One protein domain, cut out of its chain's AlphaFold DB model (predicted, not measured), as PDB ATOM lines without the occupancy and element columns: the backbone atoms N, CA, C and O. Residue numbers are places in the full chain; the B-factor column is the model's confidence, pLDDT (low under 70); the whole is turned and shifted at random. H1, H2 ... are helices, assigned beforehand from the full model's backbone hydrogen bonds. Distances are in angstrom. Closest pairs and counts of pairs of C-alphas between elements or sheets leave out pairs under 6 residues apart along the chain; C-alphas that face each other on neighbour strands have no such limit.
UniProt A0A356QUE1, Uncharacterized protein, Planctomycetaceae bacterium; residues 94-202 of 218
ATOM      1  N   GLY A  94     149.377 201.915  83.918       52.41
ATOM      2  CA  GLY A  94     149.982 203.198  83.585       52.41
ATOM      3  C   GLY A  94     150.923 203.704  84.677       52.41
ATOM      4  O   GLY A  94     150.912 203.241  85.816       52.41
ATOM      5  N   GLU A  95     151.716 204.714  84.329       58.66
ATOM      6  CA  GLU A  95     152.728 205.361  85.182       58.66
ATOM      7  C   GLU A  95     152.167 205.954  86.496       58.66
ATOM      8  O   GLU A  95     152.922 206.452  87.323       58.66
ATOM      9  N   ASN A  96     150.843 205.903  86.697       69.69
ATOM     10  CA  ASN A  96     150.115 206.753  87.631       69.69
ATOM     11  C   ASN A  96     149.219 206.012  88.640       69.69
ATOM     12  O   ASN A  96     148.513 206.655  89.413       69.69
ATOM     13  N   LEU A  97     149.222 204.671  88.674       76.12
ATOM     14  CA  LEU A  97     148.363 203.912  89.600       76.12
ATOM     15  C   LEU A  97     148.588 204.317  91.067       76.12
ATOM     16  O   LEU A  97     147.631 204.411  91.830       76.12
ATOM     17  N   ALA A  98     149.832 204.597  91.459       76.38
ATOM     18  CA  ALA A  98     150.156 205.030  92.816       76.38
ATOM     19  C   ALA A  98     149.446 206.342  93.200       76.38
ATOM     20  O   ALA A  98     148.849 206.411  94.277       76.38
ATOM     21  N   ASP A  99     149.442 207.340  92.314       78.56
ATOM     22  CA  ASP A  99     148.773 208.623  92.556       78.56
ATOM     23  C   ASP A  99     147.253 208.462  92.563       78.56
ATOM     24  O   ASP A  99     146.582 209.034  93.422       78.56
ATOM     25  N   VAL A 100     146.698 207.627  91.675       83.12
ATOM     26  CA  VAL A 100     145.257 207.317  91.674       83.12
ATOM     27  C   VAL A 100     144.839 206.640  92.975       83.12
ATOM     28  O   VAL A 100     143.838 207.033  93.573       83.12
ATOM     29  N   LEU A 101     145.606 205.660  93.455       85.25
ATOM     30  CA  LEU A 101     145.327 204.975  94.718       85.25
ATOM     31  C   LEU A 101     145.481 205.923  95.917       85.25
ATOM     32  O   LEU A 101     144.645 205.903  96.823       85.25
ATOM     33  N   ALA A 102     146.493 206.792  95.922       81.31
ATOM     34  CA  ALA A 102     146.666 207.809  96.960       81.31
ATOM     35  C   ALA A 102     145.498 208.810  96.971       81.31
ATOM     36  O   ALA A 102     144.939 209.126  98.028       81.31
ATOM     37  N   LYS A 103     145.071 209.260  95.789       84.50
ATOM     38  CA  LYS A 103     143.923 210.151  95.619       84.50
ATOM     39  C   LYS A 103     142.615 209.474  96.025       84.50
ATOM     40  O   LYS A 103     141.844 210.071  96.766       84.50
ATOM     41  N   ALA A 104     142.401 208.212  95.662       85.50
ATOM     42  CA  ALA A 104     141.247 207.423  96.097       85.50
ATOM     43  C   ALA A 104     141.184 207.243  97.624       85.50
ATOM     44  O   ALA A 104     140.107 207.064  98.193       85.50
ATOM     45  N   CYS A 105     142.334 207.313  98.291       83.81
ATOM     46  CA  CYS A 105     142.463 207.155  99.731       83.81
ATOM     47  C   CYS A 105     142.166 208.455 100.503       83.81
ATOM     48  O   CYS A 105     141.493 208.420 101.534       83.81
ATOM     49  N   HIS A 106     142.627 209.608 100.003       82.50
ATOM     50  CA  HIS A 106     142.509 210.900 100.700       82.50
ATOM     51  C   HIS A 106     141.439 211.839 100.135       82.50
ATOM     52  O   HIS A 106     140.904 212.674 100.864       82.50
ATOM     53  N   GLN A 107     141.133 211.733  98.845       83.31
ATOM     54  CA  GLN A 107     140.196 212.595  98.126       83.31
ATOM     55  C   GLN A 107     139.324 211.775  97.152       83.31
ATOM     56  O   GLN A 107     139.310 212.042  95.951       83.31
ATOM     57  N   PRO A 108     138.550 210.787  97.638       79.00
ATOM     58  CA  PRO A 108     137.769 209.901  96.770       79.00
ATOM     59  C   PRO A 108     136.727 210.636  95.910       79.00
ATOM     60  O   PRO A 108     136.329 210.133  94.869       79.00
ATOM     61  N   MET A 109     136.298 211.837  96.310       79.81
ATOM     62  CA  MET A 109     135.308 212.635  95.573       79.81
ATOM     63  C   MET A 109     135.907 213.472  94.431       79.81
ATOM     64  O   MET A 109     135.157 214.099  93.688       79.81
ATOM     65  N   THR A 110     137.238 213.538  94.301       83.88
ATOM     66  CA  THR A 110     137.918 214.357  93.276       83.88
ATOM     67  C   THR A 110     138.489 213.527  92.128       83.88
ATOM     68  O   THR A 110     139.193 214.068  91.269       83.88
ATOM     69  N   LEU A 111     138.216 212.217  92.117       83.12
ATOM     70  CA  LEU A 111     138.630 211.307  91.054       83.12
ATOM     71  C   LEU A 111     137.960 211.700  89.730       83.12
ATOM     72  O   LEU A 111     136.749 211.908  89.670       83.12
ATOM     73  N   ASN A 112     138.752 211.803  88.668       86.19
ATOM     74  CA  ASN A 112     138.251 211.976  87.310       86.19
ATOM     75  C   ASN A 112     137.806 210.621  86.720       86.19
ATOM     76  O   ASN A 112     137.973 209.563  87.331       86.19
ATOM     77  N   GLU A 113     137.216 210.641  85.526       84.62
ATOM     78  CA  GLU A 113     136.681 209.435  84.882       84.62
ATOM     79  C   GLU A 113     137.766 208.387  84.579       84.62
ATOM     80  O   GLU A 113     137.581 207.203  84.861       84.62
ATOM     81  N   ALA A 114     138.932 208.814  84.083       80.69
ATOM     82  CA  ALA A 114     140.046 207.915  83.786       80.69
ATOM     83  C   ALA A 114     140.616 207.270  85.061       80.69
ATOM     84  O   ALA A 114     140.858 206.065  85.102       80.69
ATOM     85  N   GLU A 115     140.773 208.053  86.126       83.38
ATOM     86  CA  GLU A 115     141.199 207.584  87.446       83.38
ATOM     87  C   GLU A 115     140.180 206.599  88.041       83.38
ATOM     88  O   GLU A 115     140.558 205.576  88.611       83.38
ATOM     89  N   SER A 116     138.886 206.863  87.851       84.06
ATOM     90  CA  SER A 116     137.805 205.971  88.285       84.06
ATOM     91  C   SER A 116     137.824 204.641  87.528       84.06
ATOM     92  O   SER A 116     137.618 203.590  88.134       84.06
ATOM     93  N   LEU A 117     138.126 204.659  86.225       83.12
ATOM     94  CA  LEU A 117     138.277 203.449  85.413       83.12
ATOM     95  C   LEU A 117     139.499 202.621  85.839       83.12
ATOM     96  O   LEU A 117     139.406 201.398  85.948       83.12
ATOM     97  N   ILE A 118     140.629 203.279  86.123       82.00
ATOM     98  CA  ILE A 118     141.828 202.622  86.667       82.00
ATOM     99  C   ILE A 118     141.485 201.927  87.990       82.00
ATOM    100  O   ILE A 118     141.826 200.757  88.181       82.00
ATOM    101  N   LEU A 119     140.763 202.617  88.877       84.19
ATOM    102  CA  LEU A 119     140.369 202.081  90.177       84.19
ATOM    103  C   LEU A 119     139.365 200.919  90.050       84.19
ATOM    104  O   LEU A 119     139.512 199.906  90.735       84.19
ATOM    105  N   HIS A 120     138.399 201.021  89.131       84.69
ATOM    106  CA  HIS A 120     137.476 199.934  88.799       84.69
ATOM    107  C   HIS A 120     138.233 198.683  88.335       84.69
ATOM    108  O   HIS A 120     138.037 197.603  88.886       84.69
ATOM    109  N   ASN A 121     139.136 198.830  87.362       82.12
ATOM    110  CA  ASN A 121     139.926 197.714  86.841       82.12
ATOM    111  C   ASN A 121     140.806 197.087  87.921       82.12
ATOM    112  O   ASN A 121     140.896 195.862  88.010       82.12
ATOM    113  N   PHE A 122     141.414 197.916  88.771       83.88
ATOM    114  CA  PHE A 122     142.180 197.446  89.913       83.88
ATOM    115  C   PHE A 122     141.327 196.558  90.833       83.88
ATOM    116  O   PHE A 122     141.732 195.431  91.123       83.88
ATOM    117  N   PHE A 123     140.131 196.998  91.240       86.06
ATOM    118  CA  PHE A 123     139.244 196.190  92.087       86.06
ATOM    119  C   PHE A 123     138.774 194.901  91.400       86.06
ATOM    120  O   PHE A 123     138.800 193.835  92.022       86.06
ATOM    121  N   THR A 124     138.429 194.966  90.113       82.81
ATOM    122  CA  THR A 124     138.045 193.794  89.311       82.81
ATOM    123  C   THR A 124     139.145 192.736  89.291       82.81
ATOM    124  O   THR A 124     138.874 191.554  89.499       82.81
ATOM    125  N   VAL A 125     140.404 193.139  89.103       80.69
ATOM    126  CA  VAL A 125     141.542 192.207  89.109       80.69
ATOM    127  C   VAL A 125     141.722 191.560  90.482       80.69
ATOM    128  O   VAL A 125     141.862 190.339  90.561       80.69
ATOM    129  N   GLN A 126     141.659 192.339  91.569       81.88
ATOM    130  CA  GLN A 126     141.735 191.781  92.925       81.88
ATOM    131  C   GLN A 126     140.626 190.743  93.169       81.88
ATOM    132  O   GLN A 126     140.885 189.659  93.698       81.88
ATOM    133  N   MET A 127     139.406 191.014  92.699       81.81
ATOM    134  CA  MET A 127     138.311 190.048  92.779       81.81
ATOM    135  C   MET A 127     138.526 188.811  91.907       81.81
ATOM    136  O   MET A 127     138.236 187.701  92.350       81.81
ATOM    137  N   HIS A 128     139.076 188.951  90.701       80.00
ATOM    138  CA  HIS A 128     139.441 187.799  89.875       80.00
ATOM    139  C   HIS A 128     140.466 186.897  90.567       80.00
ATOM    140  O   HIS A 128     140.342 185.673  90.494       80.00
ATOM    141  N   HIS A 129     141.441 187.468  91.279       77.31
ATOM    142  CA  HIS A 129     142.376 186.679  92.079       77.31
ATOM    143  C   HIS A 129     141.661 185.911  93.195       77.31
ATOM    144  O   HIS A 129     141.852 184.699  93.303       77.31
ATOM    145  N   ALA A 130     140.783 186.569  93.957       78.56
ATOM    146  CA  ALA A 130     139.991 185.915  94.999       78.56
ATOM    147  C   ALA A 130     139.114 184.771  94.445       78.56
ATOM    148  O   ALA A 130     139.112 183.664  94.986       78.56
ATOM    149  N   MET A 131     138.430 185.003  93.322       77.31
ATOM    150  CA  MET A 131     137.574 184.004  92.668       77.31
ATOM    151  C   MET A 131     138.363 182.829  92.092       77.31
ATOM    152  O   MET A 131     137.910 181.686  92.145       77.31
ATOM    153  N   LYS A 132     139.560 183.084  91.560       75.38
ATOM    154  CA  LYS A 132     140.419 182.031  91.016       75.38
ATOM    155  C   LYS A 132     140.835 181.030  92.091       75.38
ATOM    156  O   LYS A 132     140.867 179.835  91.814       75.38
ATOM    157  N   VAL A 133     141.130 181.497  93.303       72.81
ATOM    158  CA  VAL A 133     141.448 180.605  94.428       72.81
ATOM    159  C   VAL A 133     140.251 179.709  94.754       72.81
ATOM    160  O   VAL A 133     140.431 178.500  94.877       72.81
ATOM    161  N   ARG A 134     139.033 180.267  94.815       73.56
ATOM    162  CA  ARG A 134     137.807 179.477  95.022       73.56
ATOM    163  C   ARG A 134     137.644 178.394  93.953       73.56
ATOM    164  O   ARG A 134     137.440 177.232  94.276       73.56
ATOM    165  N   PHE A 135     137.813 178.756  92.682       70.12
ATOM    166  CA  PHE A 135     137.713 177.801  91.576       70.12
ATOM    167  C   PHE A 135     138.737 176.655  91.681       70.12
ATOM    168  O   PHE A 135     138.449 175.516  91.324       70.12
ATOM    169  N   LEU A 136     139.942 176.932  92.187       66.00
ATOM    170  CA  LEU A 136     140.960 175.901  92.405       66.00
ATOM    171  C   LEU A 136     140.605 174.954  93.564       66.00
ATOM    172  O   LEU A 136     140.967 173.776  93.514       66.00
ATOM    173  N   GLU A 137     139.882 175.429  94.578       69.44
ATOM    174  CA  GLU A 137     139.355 174.570  95.642       69.44
ATOM    175  C   GLU A 137     138.273 173.619  95.123       69.44
ATOM    176  O   GLU A 137     138.338 172.420  95.406       69.44
ATOM    177  N   ASP A 138     137.348 174.110  94.290       66.25
ATOM    178  CA  ASP A 138     136.308 173.278  93.663       66.25
ATOM    179  C   ASP A 138     136.920 172.117  92.853       66.25
ATOM    180  O   ASP A 138     136.384 171.006  92.803       66.25
ATOM    181  N   LEU A 139     138.104 172.333  92.276       66.62
ATOM    182  CA  LEU A 139     138.876 171.316  91.556       66.62
ATOM    183  C   LEU A 139     139.688 170.373  92.465       66.62
ATOM    184  O   LEU A 139     140.433 169.527  91.959       66.62
ATOM    185  N   ARG A 140     139.567 170.489  93.797       65.62
ATOM    186  CA  ARG A 140     140.397 169.798  94.807       65.62
ATOM    187  C   ARG A 140     141.900 169.974  94.554       65.62
ATOM    188  O   ARG A 140     142.691 169.061  94.804       65.62
ATOM    189  N   ALA A 141     142.278 171.122  93.996       58.44
ATOM    190  CA  ALA A 141     143.661 171.480  93.706       58.44
ATOM    191  C   ALA A 141     144.301 172.303  94.840       58.44
ATOM    192  O   ALA A 141     145.473 172.659  94.741       58.44
ATOM    193  N   THR A 142     143.559 172.592  95.912       56.75
ATOM    194  CA  THR A 142     144.080 173.206  97.136       56.75
ATOM    195  C   THR A 142     144.711 172.161  98.068       56.75
ATOM    196  O   THR A 142     144.258 171.011  98.111       56.75
ATOM    197  N   PRO A 143     145.759 172.532  98.831       57.12
ATOM    198  CA  PRO A 143     146.313 171.687  99.883       57.12
ATOM    199  C   PRO A 143     145.223 171.263 100.871       57.12
ATOM    200  O   PRO A 143     144.411 172.080 101.308       57.12
ATOM    201  N   SER A 144     145.203 169.984 101.247       58.56
ATOM    202  CA  SER A 144     144.228 169.473 102.210       58.56
ATOM    203  C   SER A 144     144.340 170.222 103.540       58.56
ATOM    204  O   SER A 144     145.378 170.147 104.195       58.56
ATOM    205  N   GLY A 145     143.263 170.896 103.952       60.12
ATOM    206  CA  GLY A 145     143.138 171.510 105.278       60.12
ATOM    207  C   GLY A 145     143.325 173.027 105.346       60.12
ATOM    208  O   GLY A 145     143.198 173.566 106.441       60.12
ATOM    209  N   ILE A 146     143.586 173.720 104.230       65.81
ATOM    210  CA  ILE A 146     143.556 175.192 104.195       65.81
ATOM    211  C   ILE A 146     142.364 175.649 103.358       65.81
ATOM    212  O   ILE A 146     142.304 175.405 102.156       65.81
ATOM    213  N   GLU A 147     141.435 176.327 104.022       74.50
ATOM    214  CA  GLU A 147     140.266 176.963 103.423       74.50
ATOM    215  C   GLU A 147     140.679 178.028 102.396       74.50
ATOM    216  O   GLU A 147     141.521 178.890 102.689       74.50
ATOM    217  N   TRP A 148     140.078 177.998 101.197       74.12
ATOM    218  CA  TRP A 148     140.363 178.956 100.116       74.12
ATOM    219  C   TRP A 148     140.224 180.416 100.557       74.12
ATOM    220  O   TRP A 148     140.915 181.302 100.043       74.12
ATOM    221  N   GLN A 149     139.372 180.668 101.550       79.56
ATOM    222  CA  GLN A 149     139.135 181.985 102.108       79.56
ATOM    223  C   GLN A 149     140.414 182.614 102.666       79.56
ATOM    224  O   GLN A 149     140.621 183.816 102.503       79.56
ATOM    225  N   THR A 150     141.323 181.800 103.208       76.31
ATOM    226  CA  THR A 150     142.634 182.239 103.710       76.31
ATOM    227  C   THR A 150     143.481 182.882 102.610       76.31
ATOM    228  O   THR A 150     144.149 183.887 102.837       76.31
ATOM    229  N   PHE A 151     143.440 182.330 101.397       75.62
ATOM    230  CA  PHE A 151     144.216 182.832 100.260       75.62
ATOM    231  C   PHE A 151     143.510 183.968  99.519       75.62
ATOM    232  O   PHE A 151     144.169 184.816  98.921       75.62
ATOM    233  N   ALA A 152     142.177 183.998  99.544       78.94
ATOM    234  CA  ALA A 152     141.392 185.068  98.941       78.94
ATOM    235  C   ALA A 152     141.366 186.348  99.800       78.94
ATOM    236  O   ALA A 152     141.247 187.448  99.254       78.94
ATOM    237  N   ALA A 153     141.499 186.217 101.125       81.00
ATOM    238  CA  ALA A 153     141.397 187.322 102.076       81.00
ATOM    239  C   ALA A 153     142.298 188.528 101.740       81.00
ATOM    240  O   ALA A 153     141.756 189.630 101.679       81.00
ATOM    241  N   PRO A 154     143.605 188.383 101.431       81.12
ATOM    242  CA  PRO A 154     144.474 189.532 101.164       81.12
ATOM    243  C   PRO A 154     144.028 190.395  99.975       81.12
ATOM    244  O   PRO A 154     144.113 191.621 100.033       81.12
ATOM    245  N   PHE A 155     143.505 189.779  98.909       83.00
ATOM    246  CA  PHE A 155     143.038 190.511  97.727       83.00
ATOM    247  C   PHE A 155     141.814 191.370  98.052       83.00
ATOM    248  O   PHE A 155     141.720 192.525  97.637       83.00
ATOM    249  N   ILE A 156     140.899 190.833  98.860       83.62
ATOM    250  CA  ILE A 156     139.680 191.538  99.262       83.62
ATOM    251  C   ILE A 156     139.981 192.580 100.342       83.62
ATOM    252  O   ILE A 156     139.482 193.704 100.254       83.62
ATOM    253  N   SER A 157     140.867 192.272 101.293       84.44
ATOM    254  CA  SER A 157     141.404 193.235 102.261       84.44
ATOM    255  C   SER A 157     141.947 194.487 101.580       84.44
ATOM    256  O   SER A 157     141.707 195.592 102.064       84.44
ATOM    257  N   ARG A 158     142.623 194.337 100.434       83.69
ATOM    258  CA  ARG A 158     143.166 195.461  99.663       83.69
ATOM    259  C   ARG A 158     142.088 196.330  99.014       83.69
ATOM    260  O   ARG A 158     142.254 197.544  98.969       83.69
ATOM    261  N   ILE A 159     140.982 195.747  98.550       86.69
ATOM    262  CA  ILE A 159     139.829 196.518  98.051       86.69
ATOM    263  C   ILE A 159     139.191 197.305  99.205       86.69
ATOM    264  O   ILE A 159     138.948 198.506  99.085       86.69
ATOM    265  N   LEU A 160     138.967 196.644 100.346       87.00
ATOM    266  CA  LEU A 160     138.316 197.233 101.523       87.00
ATOM    267  C   LEU A 160     139.122 198.368 102.172       87.00
ATOM    268  O   LEU A 160     138.538 199.208 102.863       87.00
ATOM    269  N   SER A 161     140.434 198.426 101.929       85.56
ATOM    270  CA  SER A 161     141.295 199.534 102.355       85.56
ATOM    271  C   SER A 161     140.907 200.888 101.755       85.56
ATOM    272  O   SER A 161     141.265 201.923 102.321       85.56
ATOM    273  N   TYR A 162     140.155 200.908 100.649       86.19
ATOM    274  CA  TYR A 162     139.719 202.135  99.988       86.19
ATOM    275  C   TYR A 162     138.227 202.407 100.230       86.19
ATOM    276  O   TYR A 162     137.408 201.506 100.031       86.19
ATOM    277  N   PRO A 163     137.826 203.654 100.553       84.19
ATOM    278  CA  PRO A 163     136.411 204.012 100.698       84.19
ATOM    279  C   PRO A 163     135.580 203.673  99.452       84.19
ATOM    280  O   PRO A 163     134.496 203.104  99.560       84.19
ATOM    281  N   GLY A 164     136.127 203.955  98.263       84.50
ATOM    282  CA  GLY A 164     135.501 203.604  96.985       84.50
ATOM    283  C   GLY A 164     135.464 202.098  96.700       84.50
ATOM    284  O   GLY A 164     134.604 201.643  95.958       84.50
ATOM    285  N   GLY A 165     136.353 201.305  97.304       84.81
ATOM    286  CA  GLY A 165     136.345 199.847  97.164       84.81
ATOM    287  C   GLY A 165     135.221 199.188  97.961       84.81
ATOM    288  O   GLY A 165     134.600 198.238  97.488       84.81
ATOM    289  N   GLN A 166     134.893 199.733  99.136       84.38
ATOM    290  CA  GLN A 166     133.759 199.271  99.947       84.38
ATOM    291  C   GLN A 166     132.418 199.521  99.239       84.38
ATOM    292  O   GLN A 166     131.562 198.632  99.189       84.38
ATOM    293  N   SER A 167     132.238 200.711  98.653       83.69
ATOM    294  CA  SER A 167     131.045 201.021  97.857       83.69
ATOM    295  C   SER A 167     130.997 200.210  96.562       83.69
ATOM    296  O   SER A 167     129.938 199.697  96.204       83.69
ATOM    297  N   TRP A 168     132.135 200.029  95.890       86.44
ATOM    298  CA  TRP A 168     132.227 199.210  94.683       86.44
ATOM    299  C   TRP A 168     131.814 197.761  94.958       86.44
ATOM    300  O   TRP A 168     130.934 197.257  94.273       86.44
ATOM    301  N   LEU A 169     132.341 197.120  96.012       81.88
ATOM    302  CA  LEU A 169     131.980 195.741  96.376       81.88
ATOM    303  C   LEU A 169     130.494 195.587  96.718       81.88
ATOM    304  O   LEU A 169     129.854 194.640  96.272       81.88
ATOM    305  N   SER A 170     129.944 196.519  97.498       76.81
ATOM    306  CA  SER A 170     128.548 196.455  97.955       76.81
ATOM    307  C   SER A 170     127.513 196.772  96.873       76.81
ATOM    308  O   SER A 170     126.342 196.464  97.061       76.81
ATOM    309  N   SER A 171     127.925 197.370  95.754       78.69
ATOM    310  CA  SER A 171     127.044 197.708  94.627       78.69
ATOM    311  C   SER A 171     127.324 196.889  93.366       78.69
ATOM    312  O   SER A 171     126.622 197.051  92.366       78.69
ATOM    313  N   HIS A 172     128.334 196.011  93.383       77.19
ATOM    314  CA  HIS A 172     128.744 195.281  92.192       77.19
ATOM    315  C   HIS A 172     127.718 194.193  91.831       77.19
ATOM    316  O   HIS A 172     127.556 193.258  92.615       77.19
ATOM    317  N   PRO A 173     127.101 194.217  90.633       72.44
ATOM    318  CA  PRO A 173     126.003 193.311  90.278       72.44
ATOM    319  C   PRO A 173     126.336 191.827  90.472       72.44
ATOM    320  O   PRO A 173     125.519 191.056  90.949       72.44
ATOM    321  N   PHE A 174     127.569 191.436  90.143       70.06
ATOM    322  CA  PHE A 174     128.010 190.042  90.209       70.06
ATOM    323  C   PHE A 174     128.414 189.569  91.617       70.06
ATOM    324  O   PHE A 174     128.284 188.393  91.927       70.06
ATOM    325  N   TYR A 175     128.929 190.464  92.469       67.62
ATOM    326  CA  TYR A 175     129.415 190.093  93.811       67.62
ATOM    327  C   TYR A 175     128.390 190.381  94.911       67.62
ATOM    328  O   TYR A 175     128.553 189.928  96.041       67.62
ATOM    329  N   TYR A 176     127.354 191.147  94.574       61.97
ATOM    330  CA  TYR A 176     126.222 191.438  95.438       61.97
ATOM    331  C   TYR A 176     125.157 190.328  95.397       61.97
ATOM    332  O   TYR A 176     124.553 190.039  96.429       61.97
ATOM    333  N   ASP A 177     124.933 189.694  94.237       56.19
ATOM    334  CA  ASP A 177     123.893 188.670  94.065       56.19
ATOM    335  C   ASP A 177     124.283 187.267  94.592       56.19
ATOM    336  O   ASP A 177     125.450 186.885  94.671       56.19
ATOM    337  N   GLN A 178     123.253 186.484  94.951       50.25
ATOM    338  CA  GLN A 178     123.265 185.267  95.794       50.25
ATOM    339  C   GLN A 178     124.161 184.086  95.358       50.25
ATOM    340  O   GLN A 178     124.280 183.117  96.111       50.25
ATOM    341  N   GLU A 179     124.789 184.113  94.183       52.03
ATOM    342  CA  GLU A 179     125.630 183.002  93.701       52.03
ATOM    343  C   GLU A 179     126.956 182.895  94.493       52.03
ATOM    344  O   GLU A 179     127.566 181.825  94.621       52.03
ATOM    345  N   PHE A 180     127.360 184.000  95.122       59.66
ATOM    346  CA  PHE A 180     128.483 184.091  96.045       59.66
ATOM    347  C   PHE A 180     128.035 184.888  97.276       59.66
ATOM    348  O   PHE A 180     127.921 186.107  97.207       59.66
ATOM    349  N   ASP A 181     127.795 184.234  98.422       64.19
ATOM    350  CA  ASP A 181     127.542 184.956  99.681       64.19
ATOM    351  C   ASP A 181     128.843 185.626 100.152       64.19
ATOM    352  O   ASP A 181     129.606 185.103 100.972       64.19
ATOM    353  N   PHE A 182     129.114 186.798  99.578       64.75
ATOM    354  CA  PHE A 182     130.285 187.611  99.870       64.75
ATOM    355  C   PHE A 182     130.300 188.025 101.344       64.75
ATOM    356  O   PHE A 182     131.355 188.073 101.971       64.75
ATOM    357  N   GLY A 183     129.124 188.224 101.944       64.44
ATOM    358  CA  GLY A 183     128.991 188.469 103.376       64.44
ATOM    359  C   GLY A 183     129.439 187.275 104.224       64.44
ATOM    360  O   GLY A 183     130.154 187.457 105.211       64.44
ATOM    361  N   ALA A 184     129.062 186.048 103.858       68.25
ATOM    362  CA  ALA A 184     129.556 184.836 104.514       68.25
ATOM    363  C   ALA A 184     131.058 184.650 104.316       68.25
ATOM    364  O   ALA A 184     131.737 184.310 105.280       68.25
ATOM    365  N   PHE A 185     131.581 184.937 103.123       69.88
ATOM    366  CA  PHE A 185     133.017 184.930 102.868       69.88
ATOM    367  C   PHE A 185     133.774 185.886 103.802       69.88
ATOM    368  O   PHE A 185     134.701 185.463 104.492       69.88
ATOM    369  N   LEU A 186     133.353 187.156 103.870       69.50
ATOM    370  CA  LEU A 186     133.998 188.166 104.714       69.50
ATOM    371  C   LEU A 186     134.002 187.751 106.190       69.50
ATOM    372  O   LEU A 186     135.002 187.944 106.882       69.50
ATOM    373  N   ARG A 187     132.902 187.146 106.662       70.94
ATOM    374  CA  ARG A 187     132.785 186.615 108.028       70.94
ATOM    375  C   ARG A 187     133.680 185.399 108.260       70.94
ATOM    376  O   ARG A 187     134.335 185.341 109.294       70.94
ATOM    377  N   ALA A 188     133.708 184.453 107.321       68.00
ATOM    378  CA  ALA A 188     134.477 183.215 107.438       68.00
ATOM    379  C   ALA A 188     135.990 183.474 107.428       68.00
ATOM    380  O   ALA A 188     136.707 182.922 108.255       68.00
ATOM    381  N   ALA A 189     136.468 184.363 106.555       68.69
ATOM    382  CA  ALA A 189     137.887 184.714 106.494       68.69
ATOM    383  C   ALA A 189     138.314 185.804 107.490       68.69
ATOM    384  O   ALA A 189     139.495 186.144 107.538       68.69
ATOM    385  N   GLY A 190     137.383 186.388 108.258       74.00
ATOM    386  CA  GLY A 190     137.688 187.500 109.164       74.00
ATOM    387  C   GLY A 190     138.331 188.688 108.443       74.00
ATOM    388  O   GLY A 190     139.242 189.319 108.978       74.00
ATOM    389  N   VAL A 191     137.906 188.960 107.206       77.69
ATOM    390  CA  VAL A 191     138.582 189.917 106.323       77.69
ATOM    391  C   VAL A 191     138.410 191.332 106.859       77.69
ATOM    392  O   VAL A 191     137.306 191.875 106.897       77.69
ATOM    393  N   THR A 192     139.523 191.959 107.218       78.75
ATOM    394  CA  THR A 192     139.597 193.386 107.540       78.75
ATOM    395  C   THR A 192     140.389 194.123 106.464       78.75
ATOM    396  O   THR A 192     141.175 193.489 105.757       78.75
ATOM    397  N   PRO A 193     140.235 195.453 106.332       76.38
ATOM    398  CA  PRO A 193     141.135 196.257 105.511       76.38
ATOM    399  C   PRO A 193     142.605 195.935 105.810       76.38
ATOM    400  O   PRO A 193     142.983 195.829 106.978       76.38
ATOM    401  N   GLU A 194     143.426 195.784 104.767       73.31
ATOM    402  CA  GLU A 194     144.875 195.536 104.910       73.31
ATOM    403  C   GLU A 194     145.552 196.727 105.612       73.31
ATOM    404  O   GLU A 194     146.498 196.582 106.386       73.31
ATOM    405  N   TYR A 195     145.024 197.922 105.361       75.00
ATOM    406  CA  TYR A 195     145.437 199.172 105.975       75.00
ATOM    407  C   TYR A 195     144.263 200.147 106.014       75.00
ATOM    408  O   TYR A 195     143.308 200.045 105.247       75.00
ATOM    409  N   SER A 196     144.355 201.138 106.900       77.75
ATOM    410  CA  SER A 196     143.429 202.268 106.896       77.75
ATOM    411  C   SER A 196     144.054 203.462 106.185       77.75
ATOM    412  O   SER A 196     145.174 203.866 106.520       77.75
ATOM    413  N   CYS A 197     143.301 204.101 105.292       77.12
ATOM    414  CA  CYS A 197     143.677 205.374 104.681       77.12
ATOM    415  C   CYS A 197     144.038 206.469 105.698       77.12
ATOM    416  O   CYS A 197     144.947 207.265 105.459       77.12
ATOM    417  N   SER A 198     143.419 206.456 106.883       69.56
ATOM    418  CA  SER A 198     143.774 207.376 107.974       69.56
ATOM    419  C   SER A 198     145.126 207.061 108.624       69.56
ATOM    420  O   SER A 198     145.802 207.955 109.126       69.56
ATOM    421  N   SER A 199     145.553 205.795 108.607       63.94
ATOM    422  CA  SER A 199     146.806 205.356 109.235       63.94
ATOM    423  C   SER A 199     148.039 205.614 108.361       63.94
ATOM    424  O   SER A 199     149.128 205.851 108.885       63.94
ATOM    425  N   ILE A 200     147.868 205.614 107.033       60.75
ATOM    426  CA  ILE A 200     148.944 205.867 106.063       60.75
ATOM    427  C   ILE A 200     149.274 207.358 105.965       60.75
ATOM    428  O   ILE A 200     150.441 207.706 105.787       60.75
ATOM    429  N   GLN A 201     148.290 208.238 106.177       57.12
ATOM    430  CA  GLN A 201     148.474 209.693 106.132       57.12
ATOM    431  C   GLN A 201     149.620 210.186 107.035       57.12
ATOM    432  O   GLN A 201     150.315 211.136 106.694       57.12
ATOM    433  N   ASN A 202     149.859 209.502 108.159       53.81
ATOM    434  CA  ASN A 202     150.904 209.849 109.126       53.81
ATOM    435  C   ASN A 202     152.265 209.182 108.852       53.81
ATOM    436  O   ASN A 202     153.240 209.492 109.533       53.81
TER     437      ASN A 202
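This is residues 94 to 202 of the 218 residues of an uncharacterized protein of Planctomycetaceae bacterium (UniProt A0A356QUE1). A long helical hairpin, H2 folding back into the shorter H3, has H1 crossing its open end, where H2 begins. The short helices H4, H5 and H6 lie along one side of the hairpin, and the final stretch returns past H3 to H7, near H1. The printed part has 109 residues with seven named helices, H1 to H7 in order, and no named strand; its class is all helix. It is compact, with a radius of gyration of the C-alphas of 14.9 A and spans of 44 by 30 by 26 A.

H1, residues 97 to 106, touches H2, residues 113 to 138, through H2 residues 115 to 119 alone, about perpendicular at 81 degrees; their closest C-alphas, Val 100 and Glu 115, are 5.9 A apart. H2 and H3, residues 148 to 160, touch as a hairpin, opposite ways at a shallow tilt of 10 degrees, closest at the C-alphas of Ala 130 and Ala 152, 4.3 A. H4, residues 163 to 171, touches H3 only at the corner, only just, with 3 pairs of C-alphas within 8 A; the closest, Ile 159 and Gly 165, are 4.9 A apart. H5, residues 173 to 176, is apart from H2 and H3. H6, residues 182 to 188, only just touches H3 with 3 such pairs, the closest C-alphas being Gln 149 and Phe 185, 6.8 A. H7, residues 197 to 200, is close to H1 but not clearly touching: the C-alphas of Cys 105 and Cys 197 are 5.4 A apart. Each O i to N i+4 pair is within hydrogen-bond range in H1, H2, H4 and H6, and 7 of 9 in H3; H5 and H7 are too short for such a pair.

H1 begins at C-alpha 97 (148.363, 203.912, 89.600) and is 14.4 A long. H2 measures 37.2 A, H3 18.4 A and H4 12.8 A. H7 ends at C-alpha 200 (148.944, 205.867, 106.063).

The C-alphas farthest apart, Thr 110 and Ser 144, are 46.2 A apart. The printed part has no cut and no long link. Mean pLDDT of the printed part is 75.0; residues under 70 include 136 to 146 and 175 to 186.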